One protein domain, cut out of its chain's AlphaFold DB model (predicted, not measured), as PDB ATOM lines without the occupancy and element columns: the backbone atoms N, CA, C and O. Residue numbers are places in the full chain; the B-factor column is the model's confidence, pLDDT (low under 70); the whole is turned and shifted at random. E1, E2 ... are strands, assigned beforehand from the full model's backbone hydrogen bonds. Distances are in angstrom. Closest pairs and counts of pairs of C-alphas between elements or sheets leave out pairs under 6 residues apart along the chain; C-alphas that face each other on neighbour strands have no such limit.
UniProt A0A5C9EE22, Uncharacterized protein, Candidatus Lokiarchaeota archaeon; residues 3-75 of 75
ATOM      1  N   LYS A   3     116.236  93.771 141.987       95.12
ATOM      2  CA  LYS A   3     114.884  94.083 142.485       95.12
ATOM      3  C   LYS A   3     114.367  92.919 143.333       95.12
ATOM      4  O   LYS A   3     114.308  91.784 142.860       95.12
ATOM      5  N   ARG A   4     113.989  93.192 144.580       94.12
ATOM      6  CA  ARG A   4     113.458  92.206 145.529       94.12
ATOM      7  C   ARG A   4     112.034  92.552 145.932       94.12
ATOM      8  O   ARG A   4     111.616  93.705 145.853       94.12
ATOM      9  N   TYR A   5     111.297  91.527 146.345       93.44
ATOM     10  CA  TYR A   5     109.972  91.672 146.929       93.44
ATOM     11  C   TYR A   5     109.968  91.067 148.333       93.44
ATOM     12  O   TYR A   5     110.653  90.077 148.596       93.44
ATOM     13  N   ASN A   6     109.193  91.666 149.230       94.62
ATOM     14  CA  ASN A   6     108.872  91.099 150.533       94.62
ATOM     15  C   ASN A   6     107.523  91.662 151.009       94.62
ATOM     16  O   ASN A   6     106.808  92.310 150.245       94.62
ATOM     17  N   TYR A   7     107.192  91.434 152.273       94.19
ATOM     18  CA  TYR A   7     106.057  92.045 152.950       94.19
ATOM     19  C   TYR A   7     106.560  92.941 154.074       94.19
ATOM     20  O   TYR A   7     107.451  92.539 154.832       94.19
ATOM     21  N   CYS A   8     105.988  94.136 154.195       92.94
ATOM     22  CA  CYS A   8     106.255  95.023 155.317       92.94
ATOM     23  C   CYS A   8     105.903  94.293 156.625       92.94
ATOM     24  O   CYS A   8     104.787  93.792 156.741       92.94
ATOM     25  N   PRO A   9     106.811  94.196 157.608       93.19
ATOM     26  CA  PRO A   9     106.509  93.504 158.858       93.19
ATOM     27  C   PRO A   9     105.504  94.268 159.738       93.19
ATOM     28  O   PRO A   9     104.931  93.663 160.634       93.19
ATOM     29  N   HIS A  10     105.258  95.557 159.465       92.50
ATOM     30  CA  HIS A  10     104.318  96.396 160.222       92.50
ATOM     31  C   HIS A  10     102.874  96.288 159.725       92.50
ATOM     32  O   HIS A  10     101.970  96.035 160.512       92.50
ATOM     33  N   CYS A  11     102.640  96.467 158.421       92.31
ATOM     34  CA  CYS A  11     101.286  96.487 157.846       92.31
ATOM     35  C   CYS A  11     100.957  95.269 156.972       92.31
ATOM     36  O   CYS A  11      99.851  95.164 156.451       92.31
ATOM     37  N   ASN A  12     101.913  94.355 156.777       92.44
ATOM     38  CA  ASN A  12     101.791  93.178 155.914       92.44
ATOM     39  C   ASN A  12     101.478  93.477 154.432       92.44
ATOM     40  O   ASN A  12     101.210  92.560 153.655       92.44
ATOM     41  N   SER A  13     101.568  94.738 154.002       93.00
ATOM     42  CA  SER A  13     101.490  95.113 152.590       93.00
ATOM     43  C   SER A  13     102.720  94.626 151.832       93.00
ATOM     44  O   SER A  13     103.835  94.565 152.365       93.00
ATOM     45  N   ARG A  14     102.527  94.279 150.559       93.12
ATOM     46  CA  ARG A  14     103.626  93.899 149.671       93.12
ATOM     47  C   ARG A  14     104.531  95.106 149.440       93.12
ATOM     48  O   ARG A  14     104.058  96.158 149.036       93.12
ATOM     49  N   ILE A  15     105.832  94.908 149.621       94.62
ATOM     50  CA  ILE A  15     106.861  95.909 149.351       94.62
ATOM     51  C   ILE A  15     107.829  95.416 148.287       94.62
ATOM     52  O   ILE A  15     108.125  94.220 148.173       94.62
ATOM     53  N   VAL A  16     108.350  96.356 147.512       95.12
ATOM     54  CA  VAL A  16     109.335  96.097 146.469       95.12
ATOM     55  C   VAL A  16     110.467  97.089 146.646       95.12
ATOM     56  O   VAL A  16     110.217  98.258 146.891       95.12
ATOM     57  N   PHE A  17     111.714  96.655 146.538       95.31
ATOM     58  CA  PHE A  17     112.870  97.535 146.714       95.31
ATOM     59  C   PHE A  17     114.029  97.085 145.825       95.31
ATOM     60  O   PHE A  17     114.052  95.955 145.324       95.31
ATOM     61  N   LYS A  18     114.971  97.996 145.585       96.00
ATOM     62  CA  LYS A  18     116.221  97.716 144.873       96.00
ATOM     63  C   LYS A  18     117.336  97.644 145.901       96.00
ATOM     64  O   LYS A  18     117.387  98.502 146.769       96.00
ATOM     65  N   ILE A  19     118.171  96.620 145.801       95.06
ATOM     66  CA  ILE A  19     119.323  96.420 146.677       95.06
ATOM     67  C   ILE A  19     120.544  96.053 145.839       95.06
ATOM     68  O   ILE A  19     120.446  95.309 144.852       95.06
ATOM     69  N   GLU A  20     121.688  96.591 146.222       95.06
ATOM     70  CA  GLU A  20     122.988  96.358 145.610       95.06
ATOM     71  C   GLU A  20     123.988  95.825 146.644       95.06
ATOM     72  O   GLU A  20     123.678  95.727 147.831       95.06
ATOM     73  N   LYS A  21     125.179  95.405 146.202       91.94
ATOM     74  CA  LYS A  21     126.186  94.882 147.144       91.94
ATOM     75  C   LYS A  21     126.774  95.997 148.006       91.94
ATOM     76  O   LYS A  21     127.216  95.746 149.115       91.94
ATOM     77  N   GLU A  22     126.754  97.212 147.485       93.62
ATOM     78  CA  GLU A  22     127.238  98.432 148.112       93.62
ATOM     79  C   GLU A  22     126.310  98.895 149.248       93.62
ATOM     80  O   GLU A  22     126.743  99.631 150.130       93.62
ATOM     81  N   ASP A  23     125.057  98.425 149.264       92.75
ATOM     82  CA  ASP A  23     124.082  98.726 150.317       92.75
ATOM     83  C   ASP A  23     124.257  97.846 151.569       92.75
ATOM     84  O   ASP A  23     123.578  98.060 152.578       92.75
ATOM     85  N   ILE A  24     125.122  96.827 151.507       92.69
ATOM     86  CA  ILE A  24     125.264  95.817 152.558       92.69
ATOM     87  C   ILE A  24     126.671  95.795 153.136       92.69
ATOM     88  O   ILE A  24     127.669  95.873 152.420       92.69
ATOM     89  N   ASP A  25     126.759  95.616 154.449       92.25
ATOM     90  CA  ASP A  25     128.035  95.323 155.085       92.25
ATOM     91  C   ASP A  25     128.376  93.843 154.874       92.25
ATOM     92  O   ASP A  25     127.851  92.958 155.549       92.25
ATOM     93  N   THR A  26     129.259  93.571 153.913       89.62
ATOM     94  CA  THR A  26     129.698  92.203 153.589       89.62
ATOM     95  C   THR A  26     130.519  91.528 154.694       89.62
ATOM     96  O   THR A  26     130.742  90.321 154.615       89.62
ATOM     97  N   SER A  27     130.951  92.267 155.725       92.00
ATOM     98  CA  SER A  27     131.625  91.696 156.898       92.00
ATOM     99  C   SER A  27     130.654  91.066 157.905       92.00
ATOM    100  O   SER A  27     131.077  90.282 158.757       92.00
ATOM    101  N   ILE A  28     129.352  91.355 157.789       91.00
ATOM    102  CA  ILE A  28     128.292  90.861 158.672       91.00
ATOM    103  C   ILE A  28     127.408  89.885 157.891       91.00
ATOM    104  O   ILE A  28     126.935  90.197 156.800       91.00
ATOM    105  N   TYR A  29     127.150  88.696 158.448       90.62
ATOM    106  CA  TYR A  29     126.299  87.696 157.801       90.62
ATOM    107  C   TYR A  29     125.279  87.063 158.765       90.62
ATOM    108  O   TYR A  29     125.685  86.511 159.790       90.62
ATOM    109  N   PRO A  30     123.976  87.054 158.418       92.56
ATOM    110  CA  PRO A  30     123.375  87.778 157.296       92.56
ATOM    111  C   PRO A  30     123.479  89.300 157.491       92.56
ATOM    112  O   PRO A  30     123.452  89.791 158.618       92.56
ATOM    113  N   ALA A  31     123.628  90.043 156.395       95.25
ATOM    114  CA  ALA A  31     123.895  91.476 156.440       95.25
ATOM    115  C   ALA A  31     122.592  92.248 156.712       95.25
ATOM    116  O   ALA A  31     121.625  92.086 155.960       95.25
ATOM    117  N   PRO A  32     122.518  93.078 157.763       96.12
ATOM    118  CA  PRO A  32     121.346  93.904 158.020       96.12
ATOM    119  C   PRO A  32     121.260  95.066 157.019       96.12
ATOM    120  O   PRO A  32     122.260  95.677 156.651       96.12
ATOM    121  N   VAL A  33     120.037  95.409 156.621       96.12
ATOM    122  CA  VAL A  33     119.702  96.526 155.728       96.12
ATOM    123  C   VAL A  33     118.442  97.193 156.242       96.12
ATOM    124  O   VAL A  33     117.469  96.510 156.566       96.12
ATOM    125  N   TYR A  34     118.421  98.521 156.310       96.19
ATOM    126  CA  TYR A  34     117.194  99.222 156.675       96.19
ATOM    127  C   TYR A  34     116.316  99.408 155.447       96.19
ATOM    128  O   TYR A  34     116.775  99.912 154.425       96.19
ATOM    129  N   ILE A  35     115.043  99.042 155.558       95.44
ATOM    130  CA  ILE A  35     114.051  99.284 154.513       95.44
ATOM    131  C   ILE A  35     112.932 100.132 155.094       95.44
ATOM    132  O   ILE A  35     112.324  99.766 156.099       95.44
ATOM    133  N   VAL A  36     112.670 101.263 154.448       95.31
ATOM    134  CA  VAL A  36     111.547 102.152 154.747       95.31
ATOM    135  C   VAL A  36     110.444 101.866 153.745       95.31
ATOM    136  O   VAL A  36     110.662 101.979 152.536       95.31
ATOM    137  N   HIS A  37     109.266 101.496 154.248       93.88
ATOM    138  CA  HIS A  37     108.074 101.382 153.419       93.88
ATOM    139  C   HIS A  37     107.593 102.791 153.050       93.88
ATOM    140  O   HIS A  37     106.925 103.451 153.843       93.88
ATOM    141  N   ASP A  38     107.982 103.253 151.863       88.56
ATOM    142  CA  ASP A  38     107.720 104.591 151.312       88.56
ATOM    143  C   ASP A  38     106.286 104.698 150.764       88.56
ATOM    144  O   ASP A  38     106.054 104.965 149.585       88.56
ATOM    145  N   ASP A  39     105.323 104.423 151.641       86.31
ATOM    146  CA  ASP A  39     103.886 104.512 151.398       86.31
ATOM    147  C   ASP A  39     103.222 105.309 152.530       86.31
ATOM    148  O   ASP A  39     103.576 105.143 153.702       86.31
ATOM    149  N   GLU A  40     102.255 106.165 152.181       77.56
ATOM    150  CA  GLU A  40     101.565 107.061 153.122       77.56
ATOM    151  C   GLU A  40     100.813 106.301 154.227       77.56
ATOM    152  O   GLU A  40     100.636 106.828 155.323       77.56
ATOM    153  N   SER A  41     100.414 105.050 153.978       79.00
ATOM    154  CA  SER A  41      99.701 104.215 154.950       79.00
ATOM    155  C   SER A  41     100.603 103.533 155.985       79.00
ATOM    156  O   SER A  41     100.096 102.930 156.931       79.00
ATOM    157  N   CYS A  42     101.933 103.589 155.828       86.62
ATOM    158  CA  CYS A  42     102.865 102.899 156.717       86.62
ATOM    159  C   CYS A  42     104.041 103.774 157.149       86.62
ATOM    160  O   CYS A  42     104.217 103.984 158.345       86.62
ATOM    161  N   GLY A  43     104.901 104.212 156.226       88.44
ATOM    162  CA  GLY A  43     106.102 105.008 156.532       88.44
ATOM    163  C   GLY A  43     107.154 104.350 157.445       88.44
ATOM    164  O   GLY A  43     108.218 104.924 157.668       88.44
ATOM    165  N   ASN A  44     106.886 103.160 157.994       93.31
ATOM    166  CA  ASN A  44     107.747 102.528 158.989       93.31
ATOM    167  C   ASN A  44     109.048 101.971 158.392       93.31
ATOM    168  O   ASN A  44     109.076 101.408 157.291       93.31
ATOM    169  N   LEU A  45     110.114 102.079 159.185       94.38
ATOM    170  CA  LEU A  45     111.413 101.459 158.938       94.38
ATOM    171  C   LEU A  45     111.459 100.067 159.576       94.38
ATOM    172  O   LEU A  45     110.850  99.815 160.616       94.38
ATOM    173  N   SER A  46     112.176  99.141 158.957       94.50
ATOM    174  CA  SER A  46     112.454  97.815 159.520       94.50
ATOM    175  C   SER A  46     113.831  97.336 159.093       94.50
ATOM    176  O   SER A  46     114.332  97.747 158.041       94.50
ATOM    177  N   THR A  47     114.434  96.449 159.877       96.44
ATOM    178  CA  THR A  47     115.680  95.792 159.486       96.44
ATOM    179  C   THR A  47     115.374  94.504 158.732       96.44
ATOM    180  O   THR A  47     114.623  93.647 159.194       96.44
ATOM    181  N   PHE A  48     115.985  94.355 157.564       96.25
ATOM    182  CA  PHE A  48     115.959  93.154 156.744       96.25
ATOM    183  C   PHE A  48     117.360  92.566 156.692       96.25
ATOM    184  O   PHE A  48     118.312  93.260 156.355       96.25
ATOM    185  N   TYR A  49     117.478  91.284 157.002       95.81
ATOM    186  CA  TYR A  49     118.738  90.560 156.949       95.81
ATOM    187  C   TYR A  49     118.847  89.855 155.609       95.81
ATOM    188  O   TYR A  49     117.980  89.044 155.272       95.81
ATOM    189  N   VAL A  50     119.883  90.165 154.834       94.88
ATOM    190  CA  VAL A  50     120.085  89.614 153.494       94.88
ATOM    191  C   VAL A  50     121.316  88.721 153.420       94.88
ATOM    192  O   VAL A  50     122.300  88.920 154.128       94.88
ATOM    193  N   ASP A  51     121.249  87.703 152.568       93.69
ATOM    194  CA  ASP A  51     122.374  86.808 152.314       93.69
ATOM    195  C   ASP A  51     123.329  87.352 151.233       93.69
ATOM    196  O   ASP A  51     123.131  88.428 150.662       93.69
ATOM    197  N   SER A  52     124.359  86.573 150.900       88.50
ATOM    198  CA  SER A  52     125.359  86.904 149.876       88.50
ATOM    199  C   SER A  52     124.784  87.027 148.458       88.50
ATOM    200  O   SER A  52     125.421  87.608 147.577       88.50
ATOM    201  N   LEU A  53     123.573  86.508 148.230       91.56
ATOM    202  CA  LEU A  53     122.813  86.648 146.991       91.56
ATOM    203  C   LEU A  53     121.781  87.785 147.078       91.56
ATOM    204  O   LEU A  53     120.934  87.909 146.190       91.56
ATOM    205  N   LEU A  54     121.834  88.626 148.116       93.12
ATOM    206  CA  LEU A  54     120.898  89.721 148.384       93.12
ATOM    207  C   LEU A  54     119.446  89.245 148.553       93.12
ATOM    208  O   LEU A  54     118.502  89.935 148.155       93.12
ATOM    209  N   ARG A  55     119.236  88.026 149.056       93.81
ATOM    210  CA  ARG A  55     117.909  87.492 149.388       93.81
ATOM    211  C   ARG A  55     117.617  87.768 150.851       93.81
ATOM    212  O   ARG A  55     118.463  87.522 151.704       93.81
ATOM    213  N   VAL A  56     116.408  88.235 151.142       94.44
ATOM    214  CA  VAL A  56     115.955  88.415 152.525       94.44
ATOM    215  C   VAL A  56     115.848  87.050 153.196       94.44
ATOM    216  O   VAL A  56     115.094  86.197 152.733       94.44
ATOM    217  N   SER A  57     116.585  86.877 154.286       91.94
ATOM    218  CA  SER A  57     116.562  85.693 155.143       91.94
ATOM    219  C   SER A  57     115.522  85.844 156.253       91.94
ATOM    220  O   SER A  57     114.658  84.988 156.414       91.94
ATOM    221  N   TYR A  58     115.557  86.960 156.985       93.31
ATOM    222  CA  TYR A  58     114.558  87.309 157.996       93.31
ATOM    223  C   TYR A  58     114.475  88.829 158.182       93.31
ATOM    224  O   TYR A  58     115.216  89.589 157.553       93.31
ATOM    225  N   LYS A  59     113.520  89.275 159.000       94.31
ATOM    226  CA  LYS A  59     113.221  90.691 159.223       94.31
ATOM    227  C   LYS A  59     112.847  90.954 160.672       94.31
ATOM    228  O   LYS A  59     112.258  90.093 161.321       94.31
ATOM    229  N   GLU A  60     113.149  92.156 161.134       94.38
ATOM    230  CA  GLU A  60     112.822  92.649 162.466       94.38
ATOM    231  C   GLU A  60     112.158  94.024 162.374       94.38
ATOM    232  O   GLU A  60     112.452  94.817 161.478       94.38
ATOM    233  N   LEU A  61     111.242  94.300 163.305       93.25
ATOM    234  CA  LEU A  61     110.472  95.549 163.344       93.25
ATOM    235  C   LEU A  61     111.336  96.760 163.714       93.25
ATOM    236  O   LEU A  61     111.023  97.884 163.330       93.25
ATOM    237  N   GLU A  62     112.411  96.523 164.460       89.25
ATOM    238  CA  GLU A  62     113.282  97.555 165.008       89.25
ATOM    239  C   GLU A  62     114.521  97.784 164.146       89.25
ATOM    240  O   GLU A  62     114.963  96.913 163.397       89.25
ATOM    241  N   LYS A  63     115.133  98.956 164.326       90.12
ATOM    242  CA  LYS A  63     116.422  99.296 163.732       90.12
ATOM    243  C   LYS A  63     117.550  98.579 164.484       90.12
ATOM    244  O   LYS A  63     117.878  98.959 165.606       90.12
ATOM    245  N   LYS A  64     118.158  97.560 163.873       91.12
ATOM    246  CA  LYS A  64     119.319  96.844 164.436       91.12
ATOM    247  C   LYS A  64     120.654  97.359 163.882       91.12
ATOM    248  O   LYS A  64     120.712  97.695 162.702       91.12
ATOM    249  N   PRO A  65     121.728  97.407 164.692       89.19
ATOM    250  CA  PRO A  65     123.035  97.896 164.251       89.19
ATOM    251  C   PRO A  65     123.644  97.028 163.137       89.19
ATOM    252  O   PRO A  65     123.282  95.866 162.970       89.19
ATOM    253  N   GLY A  66     124.598  97.603 162.398       87.94
ATOM    254  CA  GLY A  66     125.368  96.919 161.350       87.94
ATOM    255  C   GLY A  66     124.916  97.223 159.921       87.94
ATOM    256  O   GLY A  66     125.659  96.963 158.984       87.94
ATOM    257  N   ALA A  67     123.724  97.795 159.726       89.94
ATOM    258  CA  ALA A  67     123.304  98.205 158.390       89.94
ATOM    259  C   ALA A  67     123.939  99.548 158.025       89.94
ATOM    260  O   ALA A  67     123.880 100.504 158.806       89.94
ATOM    261  N   ILE A  68     124.496  99.619 156.819       92.56
ATOM    262  CA  ILE A  68     125.187 100.806 156.298       92.56
ATOM    263  C   ILE A  68     124.309 101.643 155.356       92.56
ATOM    264  O   ILE A  68     124.619 102.805 155.107       92.56
ATOM    265  N   ALA A  69     123.185 101.090 154.885       91.88
ATOM    266  CA  ALA A  69     122.258 101.764 153.982       91.88
ATOM    267  C   ALA A  69     120.810 101.740 154.490       91.88
ATOM    268  O   ALA A  69     120.376 100.834 155.208       91.88
ATOM    269  N   THR A  70     120.055 102.764 154.082       95.56
ATOM    270  CA  THR A  70     118.597 102.829 154.230       95.56
ATOM    271  C   THR A  70     117.957 102.914 152.854       95.56
ATOM    272  O   THR A  70     118.150 103.889 152.133       95.56
ATOM    273  N   ILE A  71     117.183 101.893 152.505       95.31
ATOM    274  CA  ILE A  71     116.556 101.721 151.199       95.31
ATOM    275  C   ILE A  71     115.082 102.094 151.304       95.31
ATOM    276  O   ILE A  71     114.366 101.625 152.188       95.31
ATOM    277  N   LYS A  72     114.604 102.915 150.372       95.38
ATOM    278  CA  LYS A  72     113.172 103.176 150.214       95.38
ATOM    279  C   LYS A  72     112.547 102.149 149.283       95.38
ATOM    280  O   LYS A  72     113.148 101.756 148.278       95.38
ATOM    281  N   THR A  73     111.337 101.711 149.606       94.94
ATOM    282  CA  THR A  73     110.564 100.870 148.693       94.94
ATOM    283  C   THR A  73     110.180 101.648 147.436       94.94
ATOM    284  O   THR A  73     110.031 102.864 147.449       94.94
ATOM    285  N   LEU A  74     110.022 100.931 146.330       90.88
ATOM    286  CA  LEU A  74     109.394 101.437 145.119       90.88
ATOM    287  C   LEU A  74     107.875 101.465 145.339       90.88
ATOM    288  O   LEU A  74     107.347 100.500 145.897       90.88
ATOM    289  N   LYS A  75     107.211 102.532 144.881       72.12
ATOM    290  CA  LYS A  75     105.747 102.578 144.756       72.12
ATOM    291  C   LYS A  75     105.243 101.534 143.756       72.12
ATOM    292  O   LYS A  75     105.975 101.253 142.773       72.12
TER     293      LYS A  75
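AT A GLANCE: This is residues 3 to 75 of the 75 residues of an uncharacterized protein of Candidatus Lokiarchaeota archaeon (UniProt A0A5C9EE22). This is a small barrel of six strands, loosely closed: the strongly twisted sheet E5 E4 E3 E6 makes most of the wall, and the hairpin E1 E2 covers the remaining side, with E2 next to E6 and only a weak seam between E1 and E5. It can also be seen as a sandwich, two sheets face to face, with their strands crossed at 55 degrees. The printed part has 73 residues with six named strands, E1 to E6 in order along the chain, and no named helix; the class is all strand, though only 31 residues are in named elements. The larger sheet is mixed, the smaller antiparallel. The whole is compact, with a radius of gyration of the C-alphas of 11.0 A, and spans 34 by 23 by 17 A, only just elongated.

HOW THE PARTS SIT: Start at E1, residues 3 to 7, which forms an antiparallel hairpin with E2, residues 14 to 19; look at N 4 and O 17, 2.9 A apart and within hydrogen-bond range. Next comes E3, residues 31 to 36, which is near E2, with 7 pairs of C-alphas within 10 A. E3 and E4, residues 45 to 50, are an antiparallel hairpin, with N 33 and O 48 at 2.8 A. E4 and E5, residues 56 to 60, make another, with N 49 and O 58 at 2.9 A. E3 E4 E5 is a meander, each strand the antiparallel neighbour of the one before. On the other side of E3 you find E6, residues 70 to 72, parallel to it at 43 degrees, with N 36 and O 71 at 2.8 A. Between the sheets, the closest C-alphas of E2 and E6 are those of Phe 17 and Lys 72, 6.6 A apart. Those of E1 and E5 are Asn 6 and Val 56, 7.8 A apart. E1 and E4 are apart.

IN THESE COORDINATES: Find C-alpha 3 at (114.884, 94.083, 142.485); from there E1 runs 13.8 A to C-alpha 7. E2 covers 16.2 A. E3 begins at C-alpha 31, at (123.895, 91.476, 156.440), and is 16.4 A long. E4 measures 15.7 A, E5 11.3 A and E6 6.8 A, ending at C-alpha 72, at (113.172, 103.176, 150.214).

THE WHOLE: The C-alphas farthest apart are those of Ser 27 and Ser 41, 34.3 A. The link E2 to E3, with 11 residues, is long, and E4 to E5 is tight. The printed part has no cut. Its mean pLDDT is 92.3, and no printed residue is under 70.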